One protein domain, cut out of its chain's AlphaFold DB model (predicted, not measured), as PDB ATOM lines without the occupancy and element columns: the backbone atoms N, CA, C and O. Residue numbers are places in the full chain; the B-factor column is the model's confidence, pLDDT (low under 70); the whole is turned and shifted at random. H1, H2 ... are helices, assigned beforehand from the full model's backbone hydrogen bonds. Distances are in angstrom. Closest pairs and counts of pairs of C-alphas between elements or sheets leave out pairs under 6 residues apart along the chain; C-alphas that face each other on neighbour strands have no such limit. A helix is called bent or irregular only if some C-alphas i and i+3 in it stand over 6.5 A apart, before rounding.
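This is residues 39 to 168 of the 227 residues of an uncharacterized protein of Paramuricea clavata (UniProt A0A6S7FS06). One long helix, H4, runs through the middle of the domain as a shaft; H1, H2 and H3 cluster round its first half, and H7 crosses it near its far end. H8 folds back from H7 towards H1, while the short H5 and H6 lie in residues 110 to 132 to the side of the second half of H4, H6 close to it but not clearly touching, near Arg 96, and H5 apart from it. The printed part has 130 residues with eight named helices, H1 to H8 in chain order, and no named strand; the class is all helix. It is compact, with a radius of gyration of the C-alphas of 15.8 A, and only just elongated, spanning 45 by 30 by 29 A.

H4, residues 80 to 105, is the longest helix at 37.3 A, from C-alpha 80 at (-60.376, 10.751, 1.828) to C-alpha 105 at (-35.860, 20.158, 28.381). Before it come H1, residues 39 to 51, 18.1 A, beginning at C-alpha 39 (-67.871, 11.473, 9.710); H2, residues 56 to 62, 10.0 A; and H3, residues 68 to 75, 11.4 A. H3 is irregular: C-alphas 69 and 72 are 7.1 A apart. After it come H5, residues 113 to 116, 5.2 A; H6, residues 121 to 125, 6.0 A; H7, residues 132 to 147, 22.3 A; and H8, residues 152 to 161, 14.9 A, ending at C-alpha 161 (-55.508, 20.072, 16.085).

With residues 80 to 86 alone, H4 touches H3, about perpendicular at 86 degrees; the closest C-alphas, of Val 74 and Ala 83, are 4.3 A apart. H4 and H1 only just touch, with 3 pairs of C-alphas within 8 A, the closest those of Lys 41 and Tyr 80 at 6.1 A. H1 touches H3 at a steep tilt of 61 degrees, the closest C-alphas being Gly 48 and Leu 75, 4.0 A. H2 and H3 form a helical hairpin and only just touch, the closest C-alphas being Tyr 61 and Tyr 68, 6.3 A. H4 touches H7 with residues 98 to 102 alone, about perpendicular at 77 degrees; C-alphas 102 and 139 are closest, 6.8 A. H7 touches H6, closest at C-alphas 132 and 125, 5.5 A, and H8, closest at C-alphas 147 and 156, 4.8 A. H5 touches no helix. Every O i to N i+4 pair is within hydrogen-bond range in H1, H2, H4, H6, H7 and H8; H3 has 2 of 4, and H5 is too short for such a pair.

The two C-alphas farthest apart, of Gly 69 and Glu 130, are 47.5 A apart. The printed part has no cut, and no link is long. Mean pLDDT of the printed part is 81.3; residues 110 to 132 and 162 to 168 are under 70.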
ATOM      1  N   PHE A  39     -68.403  10.787   8.544       80.88
ATOM      2  CA  PHE A  39     -67.871  11.473   9.710       80.88
ATOM      3  C   PHE A  39     -66.386  11.793   9.553       80.88
ATOM      4  O   PHE A  39     -65.998  12.939   9.732       80.88
ATOM      5  N   ILE A  40     -65.549  10.825   9.182       81.94
ATOM      6  CA  ILE A  40     -64.110  11.047   9.005       81.94
ATOM      7  C   ILE A  40     -63.871  12.071   7.891       81.94
ATOM      8  O   ILE A  40     -63.108  13.018   8.075       81.94
ATOM      9  N   LYS A  41     -64.580  11.941   6.763       85.25
ATOM     10  CA  LYS A  41     -64.535  12.929   5.680       85.25
ATOM     11  C   LYS A  41     -64.864  14.339   6.179       85.25
ATOM     12  O   LYS A  41     -64.146  15.287   5.869       85.25
ATOM     13  N   GLU A  42     -65.941  14.474   6.943       87.69
ATOM     14  CA  GLU A  42     -66.361  15.767   7.474       87.69
ATOM     15  C   GLU A  42     -65.381  16.296   8.534       87.69
ATOM     16  O   GLU A  42     -65.110  17.493   8.558       87.69
ATOM     17  N   ASN A  43     -64.768  15.421   9.343       86.38
ATOM     18  CA  ASN A  43     -63.693  15.807  10.259       86.38
ATOM     19  C   ASN A  43     -62.494  16.368   9.503       86.38
ATOM     20  O   ASN A  43     -61.969  17.386   9.934       86.38
ATOM     21  N   PHE A  44     -62.081  15.773   8.378       88.75
ATOM     22  CA  PHE A  44     -61.019  16.366   7.558       88.75
ATOM     23  C   PHE A  44     -61.403  17.756   7.059       88.75
ATOM     24  O   PHE A  44     -60.591  18.663   7.167       88.75
ATOM     25  N   GLY A  45     -62.646  17.953   6.610       90.00
ATOM     26  CA  GLY A  45     -63.146  19.278   6.236       90.00
ATOM     27  C   GLY A  45     -63.109  20.291   7.387       90.00
ATOM     28  O   GLY A  45     -62.768  21.455   7.194       90.00
ATOM     29  N   VAL A  46     -63.447  19.846   8.598       89.94
ATOM     30  CA  VAL A  46     -63.423  20.670   9.812       89.94
ATOM     31  C   VAL A  46     -61.993  21.013  10.226       89.94
ATOM     32  O   VAL A  46     -61.688  22.177  10.460       89.94
ATOM     33  N   ILE A  47     -61.102  20.025  10.274       89.12
ATOM     34  CA  ILE A  47     -59.684  20.225  10.589       89.12
ATOM     35  C   ILE A  47     -59.049  21.131   9.538       89.12
ATOM     36  O   ILE A  47     -58.381  22.095   9.897       89.12
ATOM     37  N   GLY A  48     -59.307  20.868   8.257       90.69
ATOM     38  CA  GLY A  48     -58.843  21.684   7.147       90.69
ATOM     39  C   GLY A  48     -59.275  23.137   7.276       90.69
ATOM     40  O   GLY A  48     -58.432  24.011   7.155       90.69
ATOM     41  N   GLY A  49     -60.534  23.407   7.633       91.44
ATOM     42  CA  GLY A  49     -61.000  24.773   7.896       91.44
ATOM     43  C   GLY A  49     -60.353  25.446   9.116       91.44
ATOM     44  O   GLY A  49     -60.300  26.669   9.174       91.44
ATOM     45  N   ILE A  50     -59.851  24.678  10.092       90.50
ATOM     46  CA  ILE A  50     -59.109  25.218  11.247       90.50
ATOM     47  C   ILE A  50     -57.663  25.548  10.866       90.50
ATOM     48  O   ILE A  50     -57.126  26.550  11.335       90.50
ATOM     49  N   VAL A  51     -57.027  24.694  10.060       91.44
ATOM     50  CA  VAL A  51     -55.616  24.840   9.671       91.44
ATOM     51  C   VAL A  51     -55.422  25.623   8.370       91.44
ATOM     52  O   VAL A  51     -54.284  25.910   8.004       91.44
ATOM     53  N   GLU A  52     -56.495  25.996   7.681       91.69
ATOM     54  CA  GLU A  52     -56.437  26.833   6.486       91.69
ATOM     55  C   GLU A  52     -55.741  28.166   6.799       91.69
ATOM     56  O   GLU A  52     -56.035  28.833   7.794       91.69
ATOM     57  N   ALA A  53     -54.782  28.535   5.952       90.94
ATOM     58  CA  ALA A  53     -53.937  29.716   6.088       90.94
ATOM     59  C   ALA A  53     -53.114  29.788   7.394       90.94
ATOM     60  O   ALA A  53     -52.647  30.864   7.775       90.94
ATOM     61  N   SER A  54     -52.890  28.658   8.074       92.31
ATOM     62  CA  SER A  54     -52.034  28.583   9.273       92.31
ATOM     63  C   SER A  54     -50.564  28.246   8.972       92.31
ATOM     64  O   SER A  54     -49.735  28.228   9.883       92.31
ATOM     65  N   GLY A  55     -50.237  27.979   7.701       92.31
ATOM     66  CA  GLY A  55     -48.926  27.497   7.251       92.31
ATOM     67  C   GLY A  55     -48.862  25.975   7.075       92.31
ATOM     68  O   GLY A  55     -47.841  25.458   6.627       92.31
ATOM     69  N   PHE A  56     -49.952  25.254   7.372       93.56
ATOM     70  CA  PHE A  56     -50.097  23.822   7.081       93.56
ATOM     71  C   PHE A  56     -49.803  23.518   5.607       93.56
ATOM     72  O   PHE A  56     -49.051  22.598   5.288       93.56
ATOM     73  N   GLU A  57     -50.370  24.322   4.711       93.94
ATOM     74  CA  GLU A  57     -50.243  24.197   3.263       93.94
ATOM     75  C   GLU A  57     -48.788  24.273   2.806       93.94
ATOM     76  O   GLU A  57     -48.340  23.437   2.020       93.94
ATOM     77  N   ASP A  58     -48.051  25.247   3.340       94.19
ATOM     78  CA  ASP A  58     -46.652  25.480   3.002       94.19
ATOM     79  C   ASP A  58     -45.768  24.347   3.513       94.19
ATOM     80  O   ASP A  58     -44.937  23.838   2.763       94.19
ATOM     81  N   VAL A  59     -45.973  23.905   4.760       93.25
ATOM     82  CA  VAL A  59     -45.193  22.811   5.357       93.25
ATOM     83  C   VAL A  59     -45.393  21.518   4.573       93.25
ATOM     84  O   VAL A  59     -44.420  20.882   4.174       93.25
ATOM     85  N   VAL A  60     -46.644  21.140   4.305       92.62
ATOM     86  CA  VAL A  60     -46.968  19.905   3.578       92.62
ATOM     87  C   VAL A  60     -46.440  19.948   2.139       92.62
ATOM     88  O   VAL A  60     -45.955  18.931   1.631       92.62
ATOM     89  N   TYR A  61     -46.519  21.108   1.482       93.56
ATOM     90  CA  TYR A  61     -46.003  21.293   0.128       93.56
ATOM     91  C   TYR A  61     -44.473  21.224   0.080       93.56
ATOM     92  O   TYR A  61     -43.916  20.471  -0.719       93.56
ATOM     93  N   GLN A  62     -43.786  21.961   0.956       93.69
ATOM     94  CA  GLN A  62     -42.321  21.994   1.011       93.69
ATOM     95  C   GLN A  62     -41.729  20.648   1.437       93.69
ATOM     96  O   GLN A  62     -40.670  20.267   0.944       93.69
ATOM     97  N   ALA A  63     -42.430  19.900   2.292       91.31
ATOM     98  CA  ALA A  63     -42.051  18.543   2.675       91.31
ATOM     99  C   ALA A  63     -42.284  17.499   1.561       91.31
ATOM    100  O   ALA A  63     -41.932  16.335   1.733       91.31
ATOM    101  N   GLY A  64     -42.898  17.873   0.432       91.25
ATOM    102  CA  GLY A  64     -43.181  16.958  -0.678       91.25
ATOM    103  C   GLY A  64     -44.284  15.933  -0.389       91.25
ATOM    104  O   GLY A  64     -44.448  14.982  -1.150       91.25
ATOM    105  N   VAL A  65     -45.056  16.123   0.686       90.38
ATOM    106  CA  VAL A  65     -46.124  15.203   1.112       90.38
ATOM    107  C   VAL A  65     -47.375  15.372   0.241       90.38
ATOM    108  O   VAL A  65     -48.100  14.409  -0.013       90.38
ATOM    109  N   CYS A  66     -47.632  16.587  -0.255       91.12
ATOM    110  CA  CYS A  66     -48.751  16.875  -1.150       91.12
ATOM    111  C   CYS A  66     -48.389  17.957  -2.174       91.12
ATOM    112  O   CYS A  66     -47.664  18.901  -1.871       91.12
ATOM    113  N   SER A  67     -48.928  17.858  -3.392       91.00
ATOM    114  CA  SER A  67     -48.780  18.912  -4.400       91.00
ATOM    115  C   SER A  67     -49.764  20.058  -4.164       91.00
ATOM    116  O   SER A  67     -50.874  19.843  -3.678       91.00
ATOM    117  N   TYR A  68     -49.403  21.271  -4.593       89.94
ATOM    118  CA  TYR A  68     -50.240  22.461  -4.398       89.94
ATOM    119  C   TYR A  68     -51.660  22.301  -4.972       89.94
ATOM    120  O   TYR A  68     -52.647  22.628  -4.318       89.94
ATOM    121  N   GLY A  69     -51.782  21.693  -6.160       89.75
ATOM    122  CA  GLY A  69     -53.079  21.432  -6.799       89.75
ATOM    123  C   GLY A  69     -53.985  20.457  -6.036       89.75
ATOM    124  O   GLY A  69     -55.172  20.382  -6.328       89.75
ATOM    125  N   SER A  70     -53.443  19.731  -5.055       90.88
ATOM    126  CA  SER A  70     -54.160  18.729  -4.263       90.88
ATOM    127  C   SER A  70     -54.527  19.213  -2.856       90.88
ATOM    128  O   SER A  70     -55.290  18.536  -2.168       90.88
ATOM    129  N   LEU A  71     -54.005  20.364  -2.415       91.62
ATOM    130  CA  LEU A  71     -54.212  20.887  -1.058       91.62
ATOM    131  C   LEU A  71     -55.687  21.168  -0.767       91.62
ATOM    132  O   LEU A  71     -56.180  20.813   0.298       91.62
ATOM    133  N   LYS A  72     -56.422  21.719  -1.737       92.62
ATOM    134  CA  LYS A  72     -57.860  21.982  -1.587       92.62
ATOM    135  C   LYS A  72     -58.658  20.705  -1.300       92.62
ATOM    136  O   LYS A  72     -59.583  20.712  -0.487       92.62
ATOM    137  N   ASP A  73     -58.297  19.596  -1.940       92.19
ATOM    138  CA  ASP A  73     -58.985  18.315  -1.755       92.19
ATOM    139  C   ASP A  73     -58.619  17.641  -0.427       92.19
ATOM    140  O   ASP A  73     -59.434  16.902   0.126       92.19
ATOM    141  N   VAL A  74     -57.413  17.915   0.080       91.94
ATOM    142  CA  VAL A  74     -56.958  17.513   1.417       91.94
ATOM    143  C   VAL A  74     -57.716  18.294   2.486       91.94
ATOM    144  O   VAL A  74     -58.394  17.679   3.302       91.94
ATOM    145  N   LEU A  75     -57.680  19.629   2.423       91.69
ATOM    146  CA  LEU A  75     -58.330  20.516   3.394       91.69
ATOM    147  C   LEU A  75     -59.851  20.324   3.426       91.69
ATOM    148  O   LEU A  75     -60.466  20.379   4.480       91.69
ATOM    149  N   SER A  76     -60.486  20.064   2.283       90.88
ATOM    150  CA  SER A  76     -61.930  19.793   2.246       90.88
ATOM    151  C   SER A  76     -62.308  18.361   2.638       90.88
ATOM    152  O   SER A  76     -63.496  18.052   2.725       90.88
ATOM    153  N   GLY A  77     -61.334  17.456   2.793       88.69
ATOM    154  CA  GLY A  77     -61.576  16.022   2.968       88.69
ATOM    155  C   GLY A  77     -62.163  15.330   1.731       88.69
ATOM    156  O   GLY A  77     -62.506  14.150   1.785       88.69
ATOM    157  N   SER A  78     -62.292  16.028   0.595       88.44
ATOM    158  CA  SER A  78     -62.907  15.495  -0.628       88.44
ATOM    159  C   SER A  78     -62.209  14.233  -1.126       88.44
ATOM    160  O   SER A  78     -62.877  13.315  -1.605       88.44
ATOM    161  N   HIS A  79     -60.888  14.156  -0.951       88.38
ATOM    162  CA  HIS A  79     -60.093  12.989  -1.309       88.38
ATOM    163  C   HIS A  79     -59.628  12.235  -0.055       88.38
ATOM    164  O   HIS A  79     -58.463  12.324   0.333       88.38
ATOM    165  N   TYR A  80     -60.541  11.462   0.548       85.00
ATOM    166  CA  TYR A  80     -60.376  10.751   1.828       85.00
ATOM    167  C   TYR A  80     -58.974  10.160   2.059       85.00
ATOM    168  O   TYR A  80     -58.288  10.580   2.983       85.00
ATOM    169  N   ASN A  81     -58.506   9.252   1.189       86.94
ATOM    170  CA  ASN A  81     -57.210   8.575   1.376       86.94
ATOM    171  C   ASN A  81     -56.034   9.557   1.420       86.94
ATOM    172  O   ASN A  81     -55.067   9.351   2.145       86.94
ATOM    173  N   ARG A  82     -56.108  10.631   0.628       89.38
ATOM    174  CA  ARG A  82     -55.047  11.634   0.567       89.38
ATOM    175  C   ARG A  82     -55.095  12.532   1.795       89.38
ATOM    176  O   ARG A  82     -54.054  12.769   2.390       89.38
ATOM    177  N   ALA A  83     -56.287  12.988   2.180       90.06
ATOM    178  CA  ALA A  83     -56.479  13.759   3.403       90.06
ATOM    179  C   ALA A  83     -55.967  12.982   4.622       90.06
ATOM    180  O   ALA A  83     -55.176  13.516   5.393       90.06
ATOM    181  N   TRP A  84     -56.311  11.696   4.714       87.06
ATOM    182  CA  TRP A  84     -55.820  10.794   5.750       87.06
ATOM    183  C   TRP A  84     -54.295  10.771   5.819       87.06
ATOM    184  O   TRP A  84     -53.727  11.144   6.839       87.06
ATOM    185  N   ILE A  85     -53.624  10.400   4.724       87.88
ATOM    186  CA  ILE A  85     -52.159  10.289   4.696       87.88
ATOM    187  C   ILE A  85     -51.495  11.613   5.088       87.88
ATOM    188  O   ILE A  85     -50.574  11.617   5.899       87.88
ATOM    189  N   VAL A  86     -51.971  12.734   4.541       90.69
ATOM    190  CA  VAL A  86     -51.371  14.050   4.784       90.69
ATOM    191  C   VAL A  86     -51.558  14.488   6.237       90.69
ATOM    192  O   VAL A  86     -50.587  14.886   6.877       90.69
ATOM    193  N   HIS A  87     -52.777  14.403   6.779       88.38
ATOM    194  CA  HIS A  87     -53.044  14.803   8.162       88.38
ATOM    195  C   HIS A  87     -52.359  13.878   9.171       88.38
ATOM    196  O   HIS A  87     -51.821  14.374  10.159       88.38
ATOM    197  N   SER A  88     -52.309  12.567   8.917       85.50
ATOM    198  CA  SER A  88     -51.573  11.624   9.764       85.50
ATOM    199  C   SER A  88     -50.068  11.902   9.746       85.50
ATOM    200  O   SER A  88     -49.466  11.980  10.812       85.50
ATOM    201  N   ALA A  89     -49.469  12.118   8.569       87.19
ATOM    202  CA  ALA A  89     -48.045  12.443   8.455       87.19
ATOM    203  C   ALA A  89     -47.704  13.767   9.153       87.19
ATOM    204  O   ALA A  89     -46.722  13.856   9.884       87.19
ATOM    205  N   PHE A  90     -48.541  14.789   8.972       89.31
ATOM    206  CA  PHE A  90     -48.362  16.078   9.633       89.31
ATOM    207  C   PHE A  90     -48.510  15.967  11.158       89.31
ATOM    208  O   PHE A  90     -47.712  16.532  11.904       89.31
ATOM    209  N   SER A  91     -49.505  15.209  11.630       86.81
ATOM    210  CA  SER A  91     -49.718  14.974  13.058       86.81
ATOM    211  C   SER A  91     -48.563  14.220  13.704       86.81
ATOM    212  O   SER A  91     -48.141  14.580  14.799       86.81
ATOM    213  N   GLU A  92     -48.043  13.193  13.038       84.75
ATOM    214  CA  GLU A  92     -46.892  12.434  13.522       84.75
ATOM    215  C   GLU A  92     -45.635  13.312  13.577       84.75
ATOM    216  O   GLU A  92     -44.949  13.326  14.596       84.75
ATOM    217  N   ALA A  93     -45.389  14.134  12.552       86.25
ATOM    218  CA  ALA A  93     -44.262  15.064  12.543       86.25
ATOM    219  C   ALA A  93     -44.329  16.077  13.702       86.25
ATOM    220  O   ALA A  93     -43.311  16.366  14.336       86.25
ATOM    221  N   LEU A  94     -45.523  16.596  14.013       88.25
ATOM    222  CA  LEU A  94     -45.735  17.479  15.163       88.25
ATOM    223  C   LEU A  94     -45.548  16.759  16.502       88.25
ATOM    224  O   LEU A  94     -44.944  17.326  17.411       88.25
ATOM    225  N   GLU A  95     -46.040  15.525  16.625       86.00
ATOM    226  CA  GLU A  95     -45.842  14.696  17.817       86.00
ATOM    227  C   GLU A  95     -44.352  14.458  18.073       86.00
ATOM    228  O   GLU A  95     -43.861  14.646  19.186       86.00
ATOM    229  N   ARG A  96     -43.608  14.124  17.015       83.56
ATOM    230  CA  ARG A  96     -42.164  13.917  17.077       83.56
ATOM    231  C   ARG A  96     -41.433  15.188  17.482       83.56
ATOM    232  O   ARG A  96     -40.560  15.137  18.345       83.56
ATOM    233  N   LEU A  97     -41.799  16.332  16.905       88.25
ATOM    234  CA  LEU A  97     -41.223  17.622  17.279       88.25
ATOM    235  C   LEU A  97     -41.476  17.945  18.759       88.25
ATOM    236  O   LEU A  97     -40.560  18.378  19.457       88.25
ATOM    237  N   LEU A  98     -42.692  17.704  19.256       89.75
ATOM    238  CA  LEU A  98     -43.024  17.921  20.664       89.75
ATOM    239  C   LEU A  98     -42.209  17.006  21.585       89.75
ATOM    240  O   LEU A  98     -41.677  17.465  22.596       89.75
ATOM    241  N   PHE A  99     -42.064  15.734  21.214       86.62
ATOM    242  CA  PHE A  99     -41.253  14.780  21.960       86.62
ATOM    243  C   PHE A  99     -39.772  15.191  21.995       86.62
ATOM    244  O   PHE A  99     -39.149  15.163  23.050       86.62
ATOM    245  N   GLN A 100     -39.215  15.677  20.882       85.94
ATOM    246  CA  GLN A 100     -37.846  16.214  20.841       85.94
ATOM    247  C   GLN A 100     -37.638  17.385  21.807       85.94
ATOM    248  O   GLN A 100     -36.591  17.472  22.451       85.94
ATOM    249  N   ILE A 101     -38.630  18.271  21.930       89.75
ATOM    250  CA  ILE A 101     -38.587  19.379  22.891       89.75
ATOM    251  C   ILE A 101     -38.595  18.834  24.321       89.75
ATOM    252  O   ILE A 101     -37.726  19.204  25.107       89.75
ATOM    253  N   PHE A 102     -39.508  17.911  24.634       90.56
ATOM    254  CA  PHE A 102     -39.597  17.266  25.947       90.56
ATOM    255  C   PHE A 102     -38.257  16.660  26.387       90.56
ATOM    256  O   PHE A 102     -37.780  16.914  27.494       90.56
ATOM    257  N   LEU A 103     -37.610  15.901  25.504       86.56
ATOM    258  CA  LEU A 103     -36.329  15.256  25.793       86.56
ATOM    259  C   LEU A 103     -35.222  16.271  26.049       86.56
ATOM    260  O   LEU A 103     -34.431  16.113  26.979       86.56
ATOM    261  N   LYS A 104     -35.186  17.332  25.236       86.62
ATOM    262  CA  LYS A 104     -34.214  18.412  25.372       86.62
ATOM    263  C   LYS A 104     -34.372  19.141  26.705       86.62
ATOM    264  O   LYS A 104     -33.370  19.407  27.358       86.62
ATOM    265  N   GLU A 105     -35.598  19.456  27.116       90.00
ATOM    266  CA  GLU A 105     -35.860  20.158  28.381       90.00
ATOM    267  C   GLU A 105     -35.529  19.302  29.608       90.00
ATOM    268  O   GLU A 105     -35.025  19.820  30.605       90.00
ATOM    269  N   ASN A 106     -35.716  17.985  29.508       86.56
ATOM    270  CA  ASN A 106     -35.401  17.041  30.581       86.56
ATOM    271  C   ASN A 106     -33.962  16.494  30.519       86.56
ATOM    272  O   ASN A 106     -33.586  15.664  31.343       86.56
ATOM    273  N   ASN A 107     -33.136  16.968  29.576       85.25
ATOM    274  CA  ASN A 107     -31.766  16.491  29.333       85.25
ATOM    275  C   ASN A 107     -31.670  14.962  29.159       85.25
ATOM    276  O   ASN A 107     -30.713  14.326  29.606       85.25
ATOM    277  N   ILE A 108     -32.666  14.368  28.502       82.25
ATOM    278  CA  ILE A 108     -32.715  12.935  28.221       82.25
ATOM    279  C   ILE A 108     -31.999  12.690  26.896       82.25
ATOM    280  O   ILE A 108     -32.453  13.123  25.838       82.25
ATOM    281  N   ALA A 109     -30.871  11.985  26.947       74.38
ATOM    282  CA  ALA A 109     -30.168  11.556  25.749       74.38
ATOM    283  C   ALA A 109     -30.861  10.325  25.151       74.38
ATOM    284  O   ALA A 109     -31.034   9.320  25.844       74.38
ATOM    285  N   ILE A 110     -31.203  10.380  23.862       69.00
ATOM    286  CA  ILE A 110     -31.592   9.193  23.094       69.00
ATOM    287  C   ILE A 110     -30.621   8.991  21.927       69.00
ATOM    288  O   ILE A 110     -30.100   9.982  21.413       69.00
ATOM    289  N   PRO A 111     -30.352   7.744  21.496       63.50
ATOM    290  CA  PRO A 111     -29.468   7.484  20.368       63.50
ATOM    291  C   PRO A 111     -29.953   8.113  19.057       63.50
ATOM    292  O   PRO A 111     -31.150   8.137  18.777       63.50
ATOM    293  N   ASP A 112     -29.016   8.518  18.202       62.62
ATOM    294  CA  ASP A 112     -29.311   9.212  16.939       62.62
ATOM    295  C   ASP A 112     -30.239   8.420  15.993       62.62
ATOM    296  O   ASP A 112     -31.050   9.011  15.283       62.62
ATOM    297  N   TYR A 113     -30.216   7.081  16.037       58.69
ATOM    298  CA  TYR A 113     -31.086   6.231  15.203       58.69
ATOM    299  C   TYR A 113     -32.585   6.385  15.514       58.69
ATOM    300  O   TYR A 113     -33.436   5.942  14.745       58.69
ATOM    301  N   PHE A 114     -32.923   6.991  16.650       58.41
ATOM    302  CA  PHE A 114     -34.299   7.211  17.078       58.41
ATOM    303  C   PHE A 114     -34.977   8.358  16.324       58.41
ATOM    304  O   PHE A 114     -36.199   8.403  16.223       58.41
ATOM    305  N   TYR A 115     -34.180   9.269  15.763       57.44
ATOM    306  CA  TYR A 115     -34.667  10.334  14.889       57.44
ATOM    307  C   TYR A 115     -35.034   9.800  13.493       57.44
ATOM    308  O   TYR A 115     -35.925  10.357  12.844       57.44
ATOM    309  N   ASP A 116     -34.402   8.696  13.081       54.72
ATOM    310  CA  ASP A 116     -34.572   8.051  11.773       54.72
ATOM    311  C   ASP A 116     -35.631   6.932  11.773       54.72
ATOM    312  O   ASP A 116     -36.170   6.574  10.722       54.72
ATOM    313  N   ALA A 117     -35.955   6.364  12.939       52.50
ATOM    314  CA  ALA A 117     -36.967   5.324  13.061       52.50
ATOM    315  C   ALA A 117     -38.380   5.923  12.914       52.50
ATOM    316  O   ALA A 117     -38.911   6.547  13.827       52.50
ATOM    317  N   CYS A 118     -39.014   5.695  11.761       48.84
ATOM    318  CA  CYS A 118     -40.421   6.014  11.456       48.84
ATOM    319  C   CYS A 118     -41.449   5.218  12.289       48.84
ATOM    320  O   CYS A 118     -42.471   4.778  11.761       48.84
ATOM    321  N   ILE A 119     -41.187   4.961  13.565       49.91
ATOM    322  CA  ILE A 119     -42.005   4.071  14.378       49.91
ATOM    323  C   ILE A 119     -42.393   4.818  15.640       49.91
ATOM    324  O   ILE A 119     -41.527   5.217  16.415       49.91
ATOM    325  N   ASP A 120     -43.705   5.007  15.773       53.94
ATOM    326  CA  ASP A 120     -44.458   5.285  16.993       53.94
ATOM    327  C   ASP A 120     -43.575   5.596  18.224       53.94
ATOM    328  O   ASP A 120     -42.912   4.688  18.747       53.94
ATOM    329  N   PRO A 121     -43.565   6.854  18.713       50.22
ATOM    330  CA  PRO A 121     -42.781   7.266  19.877       50.22
ATOM    331  C   PRO A 121     -42.947   6.333  21.084       50.22
ATOM    332  O   PRO A 121     -42.015   6.179  21.873       50.22
ATOM    333  N   ILE A 122     -44.102   5.670  21.210       48.34
ATOM    334  CA  ILE A 122     -44.431   4.734  22.289       48.34
ATOM    335  C   ILE A 122     -43.725   3.388  22.092       48.34
ATOM    336  O   ILE A 122     -43.084   2.884  23.018       48.34
ATOM    337  N   ALA A 123     -43.802   2.812  20.890       50.69
ATOM    338  CA  ALA A 123     -43.154   1.539  20.570       50.69
ATOM    339  C   ALA A 123     -41.628   1.663  20.624       50.69
ATOM    340  O   ALA A 123     -40.938   0.761  21.100       50.69
ATOM    341  N   SER A 124     -41.109   2.813  20.203       51.75
ATOM    342  CA  SER A 124     -39.688   3.102  20.291       51.75
ATOM    343  C   SER A 124     -39.269   3.312  21.763       51.75
ATOM    344  O   SER A 124     -38.200   2.845  22.157       51.75
ATOM    345  N   CYS A 125     -40.101   3.930  22.622       47.53
ATOM    346  CA  CYS A 125     -39.813   4.123  24.058       47.53
ATOM    347  C   CYS A 125     -39.616   2.820  24.845       47.53
ATOM    348  O   CYS A 125     -38.760   2.771  25.731       47.53
ATOM    349  N   ALA A 126     -40.355   1.757  24.505       49.38
ATOM    350  CA  ALA A 126     -40.214   0.438  25.130       49.38
ATOM    351  C   ALA A 126     -38.812  -0.177  24.948       49.38
ATOM    352  O   ALA A 126     -38.411  -1.042  25.722       49.38
ATOM    353  N   VAL A 127     -38.056   0.285  23.945       51.66
ATOM    354  CA  VAL A 127     -36.691  -0.173  23.651       51.66
ATOM    355  C   VAL A 127     -35.641   0.559  24.504       51.66
ATOM    356  O   VAL A 127     -34.533   0.051  24.661       51.66
ATOM    357  N   ILE A 128     -35.955   1.735  25.068       54.00
ATOM    358  CA  ILE A 128     -34.941   2.616  25.677       54.00
ATOM    359  C   ILE A 128     -34.676   2.288  27.152       54.00
ATOM    360  O   ILE A 128     -33.528   2.364  27.586       54.00
ATOM    361  N   THR A 129     -35.691   1.957  27.961       53.78
ATOM    362  CA  THR A 129     -35.491   1.814  29.417       53.78
ATOM    363  C   THR A 129     -36.439   0.805  30.064       53.78
ATOM    364  O   THR A 129     -37.577   0.644  29.628       53.78
ATOM    365  N   GLU A 130     -36.024   0.221  31.197       58.84
ATOM    366  CA  GLU A 130     -36.912  -0.513  32.124       58.84
ATOM    367  C   GLU A 130     -38.083   0.359  32.655       58.84
ATOM    368  O   GLU A 130     -39.023  -0.167  33.247       58.84
ATOM    369  N   ASN A 131     -38.071   1.677  32.389       66.75
ATOM    370  CA  ASN A 131     -39.019   2.691  32.862       66.75
ATOM    371  C   ASN A 131     -39.822   3.380  31.736       66.75
ATOM    372  O   ASN A 131     -40.345   4.478  31.943       66.75
ATOM    373  N   ALA A 132     -39.960   2.760  30.559       69.81
ATOM    374  CA  ALA A 132     -40.665   3.340  29.405       69.81
ATOM    375  C   ALA A 132     -42.070   3.885  29.740       69.81
ATOM    376  O   ALA A 132     -42.463   4.943  29.250       69.81
ATOM    377  N   SER A 133     -42.804   3.213  30.632       73.94
ATOM    378  CA  SER A 133     -44.124   3.661  31.096       73.94
ATOM    379  C   SER A 133     -44.084   4.968  31.904       73.94
ATOM    380  O   SER A 133     -45.009   5.774  31.796       73.94
ATOM    381  N   SER A 134     -43.030   5.200  32.702       81.56
ATOM    382  CA  SER A 134     -42.847   6.462  33.446       81.56
ATOM    383  C   SER A 134     -42.564   7.605  32.486       81.56
ATOM    384  O   SER A 134     -43.267   8.610  32.506       81.56
ATOM    385  N   LEU A 135     -41.616   7.397  31.566       81.69
ATOM    386  CA  LEU A 135     -41.247   8.387  30.557       81.69
ATOM    387  C   LEU A 135     -42.444   8.771  29.678       81.69
ATOM    388  O   LEU A 135     -42.663   9.947  29.398       81.69
ATOM    389  N   TYR A 136     -43.256   7.788  29.281       81.62
ATOM    390  CA  TYR A 136     -44.491   8.048  28.549       81.62
ATOM    391  C   TYR A 136     -45.480   8.883  29.370       81.62
ATOM    392  O   TYR A 136     -46.059   9.831  28.847       81.62
ATOM    393  N   SER A 137     -45.656   8.567  30.654       85.56
ATOM    394  CA  SER A 137     -46.559   9.316  31.538       85.56
ATOM    395  C   SER A 137     -46.097  10.766  31.729       85.56
ATOM    396  O   SER A 137     -46.914  11.684  31.673       85.56
ATOM    397  N   GLU A 138     -44.792  10.981  31.890       89.62
ATOM    398  CA  GLU A 138     -44.165  12.306  31.963       89.62
ATOM    399  C   GLU A 138     -44.346  13.084  30.655       89.62
ATOM    400  O   GLU A 138     -44.735  14.252  30.673       89.62
ATOM    401  N   TYR A 139     -44.158  12.425  29.510       89.12
ATOM    402  CA  TYR A 139     -44.401  13.030  28.208       89.12
ATOM    403  C   TYR A 139     -45.876  13.407  28.003       89.12
ATOM    404  O   TYR A 139     -46.169  14.496  27.508       89.12
ATOM    405  N   GLN A 140     -46.824  12.558  28.415       87.94
ATOM    406  CA  GLN A 140     -48.247  12.901  28.351       87.94
ATOM    407  C   GLN A 140     -48.570  14.117  29.227       87.94
ATOM    408  O   GLN A 140     -49.293  15.007  28.782       87.94
ATOM    409  N   ALA A 141     -47.998  14.208  30.431       91.81
ATOM    410  CA  ALA A 141     -48.155  15.386  31.283       91.81
ATOM    411  C   ALA A 141     -47.592  16.652  30.611       91.81
ATOM    412  O   ALA A 141     -48.291  17.663  30.518       91.81
ATOM    413  N   PHE A 142     -46.385  16.572  30.046       93.00
ATOM    414  CA  PHE A 142     -45.771  17.663  29.286       93.00
ATOM    415  C   PHE A 142     -46.635  18.107  28.094       93.00
ATOM    416  O   PHE A 142     -46.839  19.297  27.846       93.00
ATOM    417  N   LYS A 143     -47.209  17.147  27.366       91.00
ATOM    418  CA  LYS A 143     -48.116  17.411  26.249       91.00
ATOM    419  C   LYS A 143     -49.386  18.140  26.690       91.00
ATOM    420  O   LYS A 143     -49.834  19.049  25.985       91.00
ATOM    421  N   GLU A 144     -49.949  17.800  27.849       91.56
ATOM    422  CA  GLU A 144     -51.079  18.537  28.428       91.56
ATOM    423  C   GLU A 144     -50.699  19.972  28.811       91.56
ATOM    424  O   GLU A 144     -51.446  20.907  28.515       91.56
ATOM    425  N   GLU A 145     -49.528  20.187  29.409       93.88
ATOM    426  CA  GLU A 145     -49.023  21.534  29.711       93.88
ATOM    427  C   GLU A 145     -48.866  22.375  28.438       93.88
ATOM    428  O   GLU A 145     -49.337  23.517  28.365       93.88
ATOM    429  N   ALA A 146     -48.293  21.788  27.386       92.75
ATOM    430  CA  ALA A 146     -48.169  22.428  26.086       92.75
ATOM    431  C   ALA A 146     -49.547  22.740  25.464       92.75
ATOM    432  O   ALA A 146     -49.766  23.850  24.967       92.75
ATOM    433  N   ARG A 147     -50.528  21.832  25.582       90.12
ATOM    434  CA  ARG A 147     -51.925  22.072  25.165       90.12
ATOM    435  C   ARG A 147     -52.588  23.206  25.959       90.12
ATOM    436  O   ARG A 147     -53.458  23.922  25.438       90.12
ATOM    437  N   ASN A 148     -52.168  23.413  27.201       92.25
ATOM    438  CA  ASN A 148     -52.604  24.510  28.066       92.25
ATOM    439  C   ASN A 148     -51.823  25.816  27.850       92.25
ATOM    440  O   ASN A 148     -52.214  26.849  28.388       92.25
ATOM    441  N   GLY A 149     -50.820  25.813  26.967       93.81
ATOM    442  CA  GLY A 149     -50.129  27.016  26.505       93.81
ATOM    443  C   GLY A 149     -48.737  27.232  27.088       93.81
ATOM    444  O   GLY A 149     -48.180  28.305  26.862       93.81
ATOM    445  N   ALA A 150     -48.154  26.245  27.779       94.62
ATOM    446  CA  ALA A 150     -46.801  26.347  28.338       94.62
ATOM    447  C   ALA A 150     -45.732  26.683  27.275       94.62
ATOM    448  O   ALA A 150     -44.812  27.448  27.544       94.62
ATOM    449  N   LEU A 151     -45.912  26.199  26.039       93.75
ATOM    450  CA  LEU A 151     -45.023  26.455  24.894       93.75
ATOM    451  C   LEU A 151     -45.503  27.610  23.986       93.75
ATOM    452  O   LEU A 151     -45.065  27.755  22.844       93.75
ATOM    453  N   GLY A 152     -46.434  28.436  24.469       95.06
ATOM    454  CA  GLY A 152     -47.007  29.558  23.725       95.06
ATOM    455  C   GLY A 152     -48.179  29.189  22.805       95.06
ATOM    456  O   GLY A 152     -48.574  28.032  22.658       95.06
ATOM    457  N   LYS A 153     -48.769  30.217  22.177       94.06
ATOM    458  CA  LYS A 153     -50.030  30.095  21.417       94.06
ATOM    459  C   LYS A 153     -49.911  29.235  20.158       94.06
ATOM    460  O   LYS A 153     -50.855  28.531  19.823       94.06
ATOM    461  N   THR A 154     -48.767  29.276  19.478       92.00
ATOM    462  CA  THR A 154     -48.539  28.492  18.254       92.00
ATOM    463  C   THR A 154     -48.489  26.999  18.557       92.00
ATOM    464  O   THR A 154     -49.200  26.225  17.927       92.00
ATOM    465  N   ALA A 155     -47.712  26.587  19.564       91.81
ATOM    466  CA  ALA A 155     -47.665  25.192  19.994       91.81
ATOM    467  C   ALA A 155     -49.037  24.723  20.500       91.81
ATOM    468  O   ALA A 155     -49.516  23.659  20.112       91.81
ATOM    469  N   GLN A 156     -49.716  25.562  21.289       91.88
ATOM    470  CA  GLN A 156     -51.071  25.285  21.758       91.88
ATOM    471  C   GLN A 156     -52.063  25.057  20.610       91.88
ATOM    472  O   GLN A 156     -52.884  24.145  20.701       91.88
ATOM    473  N   PHE A 157     -52.010  25.875  19.555       90.62
ATOM    474  CA  PHE A 157     -52.856  25.714  18.373       90.62
ATOM    475  C   PHE A 157     -52.637  24.338  17.733       90.62
ATOM    476  O   PHE A 157     -53.579  23.554  17.631       90.62
ATOM    477  N   TRP A 158     -51.390  24.005  17.402       90.12
ATOM    478  CA  TRP A 158     -51.070  22.771  16.686       90.12
ATOM    479  C   TRP A 158     -51.386  21.505  17.487       90.12
ATOM    480  O   TRP A 158     -52.029  20.598  16.961       90.12
ATOM    481  N   ILE A 159     -51.046  21.469  18.781       87.44
ATOM    482  CA  ILE A 159     -51.309  20.310  19.656       87.44
ATOM    483  C   ILE A 159     -52.812  20.050  19.822       87.44
ATOM    484  O   ILE A 159     -53.240  18.912  20.002       87.44
ATOM    485  N   ARG A 160     -53.650  21.092  19.760       82.25
ATOM    486  CA  ARG A 160     -55.111  20.928  19.827       82.25
ATOM    487  C   ARG A 160     -55.698  20.346  18.540       82.25
ATOM    488  O   ARG A 160     -56.763  19.741  18.600       82.25
ATOM    489  N   THR A 161     -55.017  20.504  17.405       77.50
ATOM    490  CA  THR A 161     -55.508  20.072  16.085       77.50
ATOM    491  C   THR A 161     -55.078  18.660  15.670       77.50
ATOM    492  O   THR A 161     -55.705  18.077  14.791       77.50
ATOM    493  N   THR A 162     -54.056  18.076  16.304       67.25
ATOM    494  CA  THR A 162     -53.441  16.794  15.897       67.25
ATOM    495  C   THR A 162     -54.149  15.525  16.393       67.25
ATOM    496  O   THR A 162     -53.902  14.437  15.889       67.25
ATOM    497  N   HIS A 163     -55.085  15.617  17.337       57.88
ATOM    498  CA  HIS A 163     -55.600  14.442  18.062       57.88
ATOM    499  C   HIS A 163     -56.666  13.570  17.373       57.88
ATOM    500  O   HIS A 163     -57.178  12.647  18.000       57.88
ATOM    501  N   LEU A 164     -57.040  13.825  16.119       57.66
ATOM    502  CA  LEU A 164     -58.306  13.302  15.574       57.66
ATOM    503  C   LEU A 164     -58.169  12.201  14.508       57.66
ATOM    504  O   LEU A 164     -59.155  11.876  13.853       57.66
ATOM    505  N   ALA A 165     -56.980  11.620  14.319       49.16
ATOM    506  CA  ALA A 165     -56.696  10.742  13.177       49.16
ATOM    507  C   ALA A 165     -56.341   9.288  13.545       49.16
ATOM    508  O   ALA A 165     -55.359   8.757  13.029       49.16
ATOM    509  N   VAL A 166     -57.136   8.616  14.389       45.94
ATOM    510  CA  VAL A 166     -57.021   7.153  14.547       45.94
ATOM    511  C   VAL A 166     -58.396   6.493  14.438       45.94
ATOM    512  O   VAL A 166     -59.333   6.847  15.150       45.94
ATOM    513  N   GLN A 167     -58.515   5.554  13.498       51.03
ATOM    514  CA  GLN A 167     -59.664   4.666  13.359       51.03
ATOM    515  C   GLN A 167     -59.370   3.419  14.192       51.03
ATOM    516  O   GLN A 167     -58.761   2.470  13.703       51.03
ATOM    517  N   GLU A 168     -59.776   3.432  15.455       57.78
ATOM    518  CA  GLU A 168     -59.774   2.230  16.286       57.78
ATOM    519  C   GLU A 168     -61.192   1.661  16.335       57.78
ATOM    520  O   GLU A 168     -62.179   2.399  16.335       57.78
TER     521      GLU A 168